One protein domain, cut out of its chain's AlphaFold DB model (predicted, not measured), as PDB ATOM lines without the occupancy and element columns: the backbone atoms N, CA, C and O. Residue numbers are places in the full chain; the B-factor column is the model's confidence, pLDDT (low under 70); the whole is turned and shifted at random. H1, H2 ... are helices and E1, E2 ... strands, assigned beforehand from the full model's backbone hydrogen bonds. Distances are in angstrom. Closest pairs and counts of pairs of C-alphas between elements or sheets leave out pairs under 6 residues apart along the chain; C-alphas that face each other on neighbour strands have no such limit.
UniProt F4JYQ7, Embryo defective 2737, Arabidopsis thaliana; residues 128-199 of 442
ATOM      1  N   LEU A 128      85.468 -78.491  -1.337       73.69
ATOM      2  CA  LEU A 128      84.504 -77.452  -1.658       73.69
ATOM      3  C   LEU A 128      85.226 -76.323  -2.382       73.69
ATOM      4  O   LEU A 128      86.390 -76.030  -2.107       73.69
ATOM      5  N   ARG A 129      84.530 -75.643  -3.289       74.81
ATOM      6  CA  ARG A 129      85.065 -74.440  -3.931       74.81
ATOM      7  C   ARG A 129      85.367 -73.387  -2.861       74.81
ATOM      8  O   ARG A 129      84.506 -73.097  -2.032       74.81
ATOM      9  N   CYS A 130      86.568 -72.805  -2.880       77.38
ATOM     10  CA  CYS A 130      86.914 -71.753  -1.928       77.38
ATOM     11  C   CYS A 130      85.972 -70.553  -2.089       77.38
ATOM     12  O   CYS A 130      85.768 -70.054  -3.196       77.38
ATOM     13  N   THR A 131      85.397 -70.090  -0.982       78.69
ATOM     14  CA  THR A 131      84.422 -68.991  -0.967       78.69
ATOM     15  C   THR A 131      85.071 -67.638  -1.257       78.69
ATOM     16  O   THR A 131      84.453 -66.798  -1.904       78.69
ATOM     17  N   MET A 132      86.332 -67.456  -0.850       72.56
ATOM     18  CA  MET A 132      87.095 -66.217  -1.034       72.56
ATOM     19  C   MET A 132      87.602 -66.026  -2.467       72.56
ATOM     20  O   MET A 132      87.329 -65.000  -3.082       72.56
ATOM     21  N   CYS A 133      88.309 -67.012  -3.031       73.69
ATOM     22  CA  CYS A 133      88.864 -66.914  -4.390       73.69
ATOM     23  C   CYS A 133      87.946 -67.499  -5.472       73.69
ATOM     24  O   CYS A 133      88.279 -67.472  -6.652       73.69
ATOM     25  N   LYS A 134      86.794 -68.072  -5.101       73.56
ATOM     26  CA  LYS A 134      85.888 -68.756  -6.035       73.56
ATOM     27  C   LYS A 134      86.626 -69.756  -6.938       73.56
ATOM     28  O   LYS A 134      86.277 -69.896  -8.109       73.56
ATOM     29  N   GLY A 135      87.604 -70.492  -6.418       70.88
ATOM     30  CA  GLY A 135      88.284 -71.558  -7.165       70.88
ATOM     31  C   GLY A 135      89.537 -71.157  -7.944       70.88
ATOM     32  O   GLY A 135      90.149 -72.038  -8.529       70.88
ATOM     33  N   THR A 136      89.947 -69.883  -7.959       72.62
ATOM     34  CA  THR A 136      91.137 -69.453  -8.725       72.62
ATOM     35  C   THR A 136      92.459 -69.627  -7.987       72.62
ATOM     36  O   THR A 136      93.511 -69.492  -8.599       72.62
ATOM     37  N   GLY A 137      92.433 -69.869  -6.675       73.56
ATOM     38  CA  GLY A 137      93.641 -70.015  -5.855       73.56
ATOM     39  C   GLY A 137      94.296 -68.691  -5.456       73.56
ATOM     40  O   GLY A 137      94.825 -68.594  -4.355       73.56
ATOM     41  N   SER A 138      94.162 -67.640  -6.262       78.75
ATOM     42  CA  SER A 138      94.643 -66.287  -5.957       78.75
ATOM     43  C   SER A 138      93.504 -65.287  -5.735       78.75
ATOM     44  O   SER A 138      92.380 -65.485  -6.212       78.75
ATOM     45  N   VAL A 139      93.804 -64.219  -4.992       81.38
ATOM     46  CA  VAL A 139      92.931 -63.053  -4.783       81.38
ATOM     47  C   VAL A 139      93.693 -61.761  -5.074       81.38
ATOM     48  O   VAL A 139      94.893 -61.654  -4.807       81.38
ATOM     49  N   HIS A 140      92.985 -60.770  -5.608       80.44
ATOM     50  CA  HIS A 140      93.481 -59.408  -5.772       80.44
ATOM     51  C   HIS A 140      93.023 -58.534  -4.612       80.44
ATOM     52  O   HIS A 140      91.917 -58.700  -4.097       80.44
ATOM     53  N   TYR A 141      93.861 -57.573  -4.238       77.12
ATOM     54  CA  TYR A 141      93.530 -56.587  -3.217       77.12
ATOM     55  C   TYR A 141      93.337 -55.217  -3.853       77.12
ATOM     56  O   TYR A 141      94.168 -54.762  -4.641       77.12
ATOM     57  N   GLN A 142      92.241 -54.559  -3.489       76.56
ATOM     58  CA  GLN A 142      91.950 -53.188  -3.874       76.56
ATOM     59  C   GLN A 142      91.638 -52.372  -2.627       76.56
ATOM     60  O   GLN A 142      90.913 -52.818  -1.745       76.56
ATOM     61  N   ILE A 143      92.170 -51.158  -2.581       75.81
ATOM     62  CA  ILE A 143      91.899 -50.206  -1.510       75.81
ATOM     63  C   ILE A 143      90.771 -49.294  -1.986       75.81
ATOM     64  O   ILE A 143      90.870 -48.707  -3.068       75.81
ATOM     65  N   LYS A 144      89.693 -49.212  -1.209       71.06
ATOM     66  CA  LYS A 144      88.574 -48.293  -1.427       71.06
ATOM     67  C   LYS A 144      88.548 -47.231  -0.331       71.06
ATOM     68  O   LYS A 144      89.003 -47.474   0.783       71.06
ATOM     69  N   ASP A 145      88.045 -46.054  -0.696       65.25
ATOM     70  CA  ASP A 145      87.721 -44.956   0.221       65.25
ATOM     71  C   ASP A 145      88.865 -44.561   1.173       65.25
ATOM     72  O   ASP A 145      88.696 -44.507   2.386       65.25
ATOM     73  N   TYR A 146      90.056 -44.284   0.623       66.06
ATOM     74  CA  TYR A 146      91.207 -43.870   1.428       66.06
ATOM     75  C   TYR A 146      91.161 -42.368   1.759       66.06
ATOM     76  O   TYR A 146      91.252 -41.515   0.876       66.06
ATOM     77  N   ASN A 147      91.074 -42.036   3.050       69.94
ATOM     78  CA  ASN A 147      91.139 -40.659   3.545       69.94
ATOM     79  C   ASN A 147      92.478 -40.399   4.254       69.94
ATOM     80  O   ASN A 147      92.669 -40.764   5.420       69.94
ATOM     81  N   LEU A 148      93.419 -39.763   3.548       66.56
ATOM     82  CA  LEU A 148      94.720 -39.350   4.097       66.56
ATOM     83  C   LEU A 148      94.567 -38.139   5.030       66.56
ATOM     84  O   LEU A 148      93.655 -37.328   4.850       66.56
ATOM     85  N   ARG A 149      95.451 -37.990   6.028       71.00
ATOM     86  CA  ARG A 149      95.424 -36.790   6.882       71.00
ATOM     87  C   ARG A 149      95.906 -35.584   6.072       71.00
ATOM     88  O   ARG A 149      96.703 -35.716   5.145       71.00
ATOM     89  N   SER A 150      95.418 -34.393   6.419       59.59
ATOM     90  CA  SER A 150      95.764 -33.151   5.717       59.59
ATOM     91  C   SER A 150      97.285 -32.937   5.690       59.59
ATOM     92  O   SER A 150      97.883 -32.654   6.726       59.59
ATOM     93  N   GLY A 151      97.898 -33.056   4.506       65.94
ATOM     94  CA  GLY A 151      99.338 -32.872   4.278       65.94
ATOM     95  C   GLY A 151     100.146 -34.152   4.011       65.94
ATOM     96  O   GLY A 151     101.320 -34.049   3.656       65.94
ATOM     97  N   GLU A 152      99.550 -35.344   4.127       70.69
ATOM     98  CA  GLU A 152     100.219 -36.621   3.831       70.69
ATOM     99  C   GLU A 152     100.242 -36.920   2.322       70.69
ATOM    100  O   GLU A 152      99.257 -36.724   1.608       70.69
ATOM    101  N   LYS A 153     101.379 -37.420   1.818       71.25
ATOM    102  CA  LYS A 153     101.492 -37.899   0.432       71.25
ATOM    103  C   LYS A 153     100.951 -39.333   0.332       71.25
ATOM    104  O   LYS A 153     101.095 -40.094   1.285       71.25
ATOM    105  N   PRO A 154     100.371 -39.737  -0.816       67.12
ATOM    106  CA  PRO A 154      99.894 -41.100  -1.044       67.12
ATOM    107  C   PRO A 154     101.075 -42.061  -1.269       67.12
ATOM    108  O   PRO A 154     101.334 -42.523  -2.377       67.12
ATOM    109  N   THR A 155     101.838 -42.316  -0.212       75.88
ATOM    110  CA  THR A 155     102.889 -43.334  -0.144       75.88
ATOM    111  C   THR A 155     102.330 -44.629   0.443       75.88
ATOM    112  O   THR A 155     101.377 -44.592   1.221       75.88
ATOM    113  N   ALA A 156     102.913 -45.776   0.073       72.06
ATOM    114  CA  ALA A 156     102.434 -47.099   0.488       72.06
ATOM    115  C   ALA A 156     102.298 -47.236   2.017       72.06
ATOM    116  O   ALA A 156     101.319 -47.808   2.487       72.06
ATOM    117  N   ASP A 157     103.219 -46.632   2.771       75.06
ATOM    118  CA  ASP A 157     103.219 -46.656   4.238       75.06
ATOM    119  C   ASP A 157     102.044 -45.857   4.826       75.06
ATOM    120  O   ASP A 157     101.303 -46.367   5.659       75.06
ATOM    121  N   CYS A 158     101.772 -44.652   4.310       74.56
ATOM    122  CA  CYS A 158     100.645 -43.824   4.765       74.56
ATOM    123  C   CYS A 158      99.287 -44.473   4.464       74.56
ATOM    124  O   CYS A 158      98.318 -44.303   5.204       74.56
ATOM    125  N   VAL A 159      99.209 -45.222   3.362       73.44
ATOM    126  CA  VAL A 159      98.013 -45.985   2.999       73.44
ATOM    127  C   VAL A 159      97.852 -47.213   3.903       73.44
ATOM    128  O   VAL A 159      96.732 -47.518   4.307       73.44
ATOM    129  N   ALA A 160      98.945 -47.890   4.267       73.81
ATOM    130  CA  ALA A 160      98.913 -48.983   5.236       73.81
ATOM    131  C   ALA A 160      98.455 -48.496   6.623       73.81
ATOM    132  O   ALA A 160      97.572 -49.116   7.217       73.81
ATOM    133  N   ASP A 161      98.957 -47.349   7.085       77.81
ATOM    134  CA  ASP A 161      98.529 -46.723   8.342       77.81
ATOM    135  C   ASP A 161      97.045 -46.331   8.306       77.81
ATOM    136  O   ASP A 161      96.310 -46.546   9.270       77.81
ATOM    137  N   ALA A 162      96.560 -45.818   7.168       75.75
ATOM    138  CA  ALA A 162      95.144 -45.511   6.987       75.75
ATOM    139  C   ALA A 162      94.251 -46.765   7.055       75.75
ATOM    140  O   ALA A 162      93.147 -46.681   7.588       75.75
ATOM    141  N   ILE A 163      94.713 -47.924   6.572       75.12
ATOM    142  CA  ILE A 163      93.979 -49.196   6.702       75.12
ATOM    143  C   ILE A 163      93.943 -49.649   8.168       75.12
ATOM    144  O   ILE A 163      92.883 -50.018   8.666       75.12
ATOM    145  N   VAL A 164      95.076 -49.589   8.875       80.00
ATOM    146  CA  VAL A 164      95.165 -49.986  10.295       80.00
ATOM    147  C   VAL A 164      94.269 -49.109  11.178       80.00
ATOM    148  O   VAL A 164      93.646 -49.602  12.115       80.00
ATOM    149  N   GLU A 165      94.148 -47.821  10.850       79.12
ATOM    150  CA  GLU A 165      93.282 -46.869  11.552       79.12
ATOM    151  C   GLU A 165      91.812 -46.878  11.067       79.12
ATOM    152  O   GLU A 165      91.043 -46.003  11.462       79.12
ATOM    153  N   ASN A 166      91.401 -47.844  10.229       73.44
ATOM    154  CA  ASN A 166      90.062 -47.946   9.617       73.44
ATOM    155  C   ASN A 166      89.624 -46.698   8.815       73.44
ATOM    156  O   ASN A 166      88.434 -46.425   8.666       73.44
ATOM    157  N   ARG A 167      90.580 -45.924   8.286       72.94
ATOM    158  CA  ARG A 167      90.360 -44.762   7.400       72.94
ATOM    159  C   ARG A 167      90.414 -45.112   5.906       72.94
ATOM    160  O   ARG A 167      90.277 -44.215   5.075       72.94
ATOM    161  N   ALA A 168      90.662 -46.377   5.577       74.62
ATOM    162  CA  ALA A 168      90.638 -46.938   4.232       74.62
ATOM    163  C   ALA A 168      90.196 -48.407   4.301       74.62
ATOM    164  O   ALA A 168      90.601 -49.130   5.212       74.62
ATOM    165  N   GLU A 169      89.405 -48.868   3.332       72.12
ATOM    166  CA  GLU A 169      88.923 -50.251   3.286       72.12
ATOM    167  C   GLU A 169      89.759 -51.098   2.322       72.12
ATOM    168  O   GLU A 169      89.862 -50.806   1.128       72.12
ATOM    169  N   LEU A 170      90.336 -52.191   2.827       74.38
ATOM    170  CA  LEU A 170      91.006 -53.194   2.002       74.38
ATOM    171  C   LEU A 170      89.998 -54.267   1.568       74.38
ATOM    172  O   LEU A 170      89.596 -55.116   2.361       74.38
ATOM    173  N   VAL A 171      89.619 -54.258   0.294       74.38
ATOM    174  CA  VAL A 171      88.664 -55.206  -0.291       74.38
ATOM    175  C   VAL A 171      89.407 -56.289  -1.070       74.38
ATOM    176  O   VAL A 171      90.304 -56.002  -1.865       74.38
ATOM    177  N   HIS A 172      89.010 -57.545  -0.868       71.25
ATOM    178  CA  HIS A 172      89.523 -58.686  -1.622       71.25
ATOM    179  C   HIS A 172      88.588 -59.044  -2.787       71.25
ATOM    180  O   HIS A 172      87.370 -59.150  -2.630       71.25
ATOM    181  N   LEU A 173      89.159 -59.271  -3.966       70.81
ATOM    182  CA  LEU A 173      88.445 -59.638  -5.188       70.81
ATOM    183  C   LEU A 173      88.976 -60.980  -5.721       70.81
ATOM    184  O   LEU A 173      90.191 -61.183  -5.757       70.81
ATOM    185  N   PRO A 174      88.109 -61.913  -6.154       68.12
ATOM    186  CA  PRO A 174      88.554 -63.135  -6.822       68.12
ATOM    187  C   PRO A 174      89.246 -62.826  -8.158       68.12
ATOM    188  O   PRO A 174      88.696 -62.076  -8.963       68.12
ATOM    189  N   SER A 175      90.366 -63.491  -8.464       64.62
ATOM    190  CA  SER A 175      91.112 -63.312  -9.729       64.62
ATOM    191  C   SER A 175      90.365 -63.739 -10.999       64.62
ATOM    192  O   SER A 175      90.871 -63.585 -12.102       64.62
ATOM    193  N   SER A 176      89.157 -64.289 -10.863       60.94
ATOM    194  CA  SER A 176      88.278 -64.632 -11.989       60.94
ATOM    195  C   SER A 176      87.549 -63.421 -12.573       60.94
ATOM    196  O   SER A 176      86.951 -63.533 -13.643       60.94
ATOM    197  N   PHE A 177      87.569 -62.272 -11.895       61.53
ATOM    198  CA  PHE A 177      87.019 -61.039 -12.445       61.53
ATOM    199  C   PHE A 177      88.036 -60.387 -13.387       61.53
ATOM    200  O   PHE A 177      89.119 -59.987 -12.971       61.53
ATOM    201  N   ASN A 178      87.673 -60.278 -14.669       53.94
ATOM    202  CA  ASN A 178      88.479 -59.580 -15.668       53.94
ATOM    203  C   ASN A 178      88.550 -58.088 -15.325       53.94
ATOM    204  O   ASN A 178      87.587 -57.346 -15.528       53.94
ATOM    205  N   HIS A 179      89.703 -57.652 -14.824       58.75
ATOM    206  CA  HIS A 179      90.013 -56.247 -14.604       58.75
ATOM    207  C   HIS A 179      90.860 -55.703 -15.760       58.75
ATOM    208  O   HIS A 179      91.734 -56.385 -16.289       58.75
ATOM    209  N   SER A 180      90.608 -54.454 -16.147       55.47
ATOM    210  CA  SER A 180      91.319 -53.747 -17.220       55.47
ATOM    211  C   SER A 180      92.729 -53.276 -16.828       55.47
ATOM    212  O   SER A 180      93.477 -52.837 -17.697       55.47
ATOM    213  N   ALA A 181      93.113 -53.389 -15.549       60.12
ATOM    214  CA  ALA A 181      94.440 -53.046 -15.037       60.12
ATOM    215  C   ALA A 181      94.994 -54.170 -14.133       60.12
ATOM    216  O   ALA A 181      94.223 -54.761 -13.371       60.12
ATOM    217  N   PRO A 182      96.308 -54.472 -14.187       59.41
ATOM    218  CA  PRO A 182      96.916 -55.524 -13.376       59.41
ATOM    219  C   PRO A 182      96.947 -55.115 -11.895       59.41
ATOM    220  O   PRO A 182      97.711 -54.236 -11.498       59.41
ATOM    221  N   LEU A 183      96.104 -55.748 -11.075       68.50
ATOM    222  CA  LEU A 183      96.085 -55.570  -9.621       68.50
ATOM    223  C   LEU A 183      97.088 -56.516  -8.938       68.50
ATOM    224  O   LEU A 183      97.272 -57.645  -9.402       68.50
ATOM    225  N   PRO A 184      97.694 -56.118  -7.803       73.31
ATOM    226  CA  PRO A 184      98.570 -57.000  -7.039       73.31
ATOM    227  C   PRO A 184      97.795 -58.236  -6.553       73.31
ATOM    228  O   PRO A 184      96.754 -58.119  -5.901       73.31
ATOM    229  N   SER A 185      98.294 -59.425  -6.894       75.62
ATOM    230  CA  SER A 185      97.731 -60.719  -6.493       75.62
ATOM    231  C   SER A 185      98.553 -61.357  -5.381       75.62
ATOM    232  O   SER A 185      99.785 -61.340  -5.434       75.62
ATOM    233  N   LYS A 186      97.885 -61.998  -4.424       81.06
ATOM    234  CA  LYS A 186      98.514 -62.975  -3.526       81.06
ATOM    235  C   LYS A 186      97.716 -64.270  -3.516       81.06
ATOM    236  O   LYS A 186      96.539 -64.296  -3.891       81.06
ATOM    237  N   ASP A 187      98.368 -65.334  -3.070       82.19
ATOM    238  CA  ASP A 187      97.705 -66.607  -2.825       82.19
ATOM    239  C   ASP A 187      96.611 -66.431  -1.776       82.19
ATOM    240  O   ASP A 187      96.754 -65.692  -0.797       82.19
ATOM    241  N   CYS A 188      95.476 -67.078  -2.016       78.69
ATOM    242  CA  CYS A 188      94.321 -66.963  -1.150       78.69
ATOM    243  C   CYS A 188      94.637 -67.592   0.217       78.69
ATOM    244  O   CYS A 188      94.863 -68.803   0.270       78.69
ATOM    245  N   PRO A 189      94.568 -66.827   1.324       77.69
ATOM    246  CA  PRO A 189      94.950 -67.311   2.654       77.69
ATOM    247  C   PRO A 189      94.003 -68.388   3.200       77.69
ATOM    248  O   PRO A 189      94.311 -69.057   4.175       77.69
ATOM    249  N   THR A 190      92.823 -68.556   2.597       76.56
ATOM    250  CA  THR A 190      91.835 -69.562   3.020       76.56
ATOM    251  C   THR A 190      92.060 -70.932   2.377       76.56
ATOM    252  O   THR A 190      91.532 -71.927   2.862       76.56
ATOM    253  N   CYS A 191      92.789 -71.002   1.261       76.25
ATOM    254  CA  CYS A 191      93.025 -72.257   0.544       76.25
ATOM    255  C   CYS A 191      94.494 -72.467   0.166       76.25
ATOM    256  O   CYS A 191      94.768 -73.332  -0.661       76.25
ATOM    257  N   ASP A 192      95.411 -71.652   0.693       78.44
ATOM    258  CA  ASP A 192      96.853 -71.706   0.423       78.44
ATOM    259  C   ASP A 192      97.177 -71.867  -1.075       78.44
ATOM    260  O   ASP A 192      97.934 -72.742  -1.483       78.44
ATOM    261  N   GLY A 193      96.513 -71.082  -1.931       72.62
ATOM    262  CA  GLY A 193      96.741 -71.133  -3.383       72.62
ATOM    263  C   GLY A 193      96.021 -72.255  -4.148       72.62
ATOM    264  O   GLY A 193      95.950 -72.206  -5.370       72.62
ATOM    265  N   THR A 194      95.416 -73.241  -3.477       74.69
ATOM    266  CA  THR A 194      94.827 -74.426  -4.150       74.69
ATOM    267  C   THR A 194      93.464 -74.185  -4.805       74.69
ATOM    268  O   THR A 194      93.013 -74.978  -5.625       74.69
ATOM    269  N   GLY A 195      92.759 -73.115  -4.427       70.44
ATOM    270  CA  GLY A 195      91.409 -72.807  -4.917       70.44
ATOM    271  C   GLY A 195      90.290 -73.655  -4.296       70.44
ATOM    272  O   GLY A 195      89.108 -73.349  -4.482       70.44
ATOM    273  N   ALA A 196      90.630 -74.668  -3.499       75.94
ATOM    274  CA  ALA A 196      89.683 -75.588  -2.888       75.94
ATOM    275  C   ALA A 196      89.842 -75.619  -1.361       75.94
ATOM    276  O   ALA A 196      90.942 -75.587  -0.827       75.94
ATOM    277  N   MET A 197      88.723 -75.669  -0.643       73.75
ATOM    278  CA  MET A 197      88.687 -75.844   0.807       73.75
ATOM    279  C   MET A 197      88.322 -77.290   1.121       73.75
ATOM    280  O   MET A 197      87.417 -77.849   0.507       73.75
ATOM    281  N   SER A 198      88.980 -77.903   2.100       74.06
ATOM    282  CA  SER A 198      88.585 -79.235   2.574       74.06
ATOM    283  C   SER A 198      87.137 -79.229   3.079       74.06
ATOM    284  O   SER A 198      86.753 -78.323   3.823       74.06
ATOM    285  N   CYS A 199      86.341 -80.236   2.708       75.25
ATOM    286  CA  CYS A 199      84.993 -80.386   3.251       75.25
ATOM    287  C   CYS A 199      85.074 -80.711   4.751       75.25
ATOM    288  O   CYS A 199      85.736 -81.670   5.147       75.25
TER     289      CYS A 199
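AT A GLANCE: This is residues 128 to 199 of the 442 residues of the protein "Embryo defective 2737" of Arabidopsis thaliana (UniProt F4JYQ7). With little regular structure, this is a long ribbon of two strands, E1 and E2, with short E3 beside E1; H1 and a loop lie at one end, and E4 pairs with residues 128 to 129 at the other. The 72 printed residues, 28 of them in named elements, run E1, H1, E2, E3, E4, class mixed; the sheet E2, E1, E3 is antiparallel. The whole is loose, radius of gyration of the C-alphas 14.7 A, spanning 48 by 27 by 15 A.

HOW THE PARTS SIT: E1, residues 138 to 144, is the antiparallel neighbour of E2, residues 169 to 174, with N 142 and O 171 2.9 A apart, and of E3, residues 185 to 187, with N 139 and O 186 2.9 A apart. H1, residues 156 to 164, only grazes the sheet; its O i to N i+4 pairs are all within hydrogen-bond range. E4, residues 196 to 198, is apart from E3.

IN THESE COORDINATES: E1, 19.5 A long, begins at C-alpha 138 (94.643, -66.287, -5.957). H1 measures 12.5 A and E2 16.4 A; E4 ends at C-alpha 198 (88.585, -79.235, 2.574).

THE WHOLE: The printed part has no cut. The link E1 to H1 is long. Among residues under pLDDT 70 are 174 to 183.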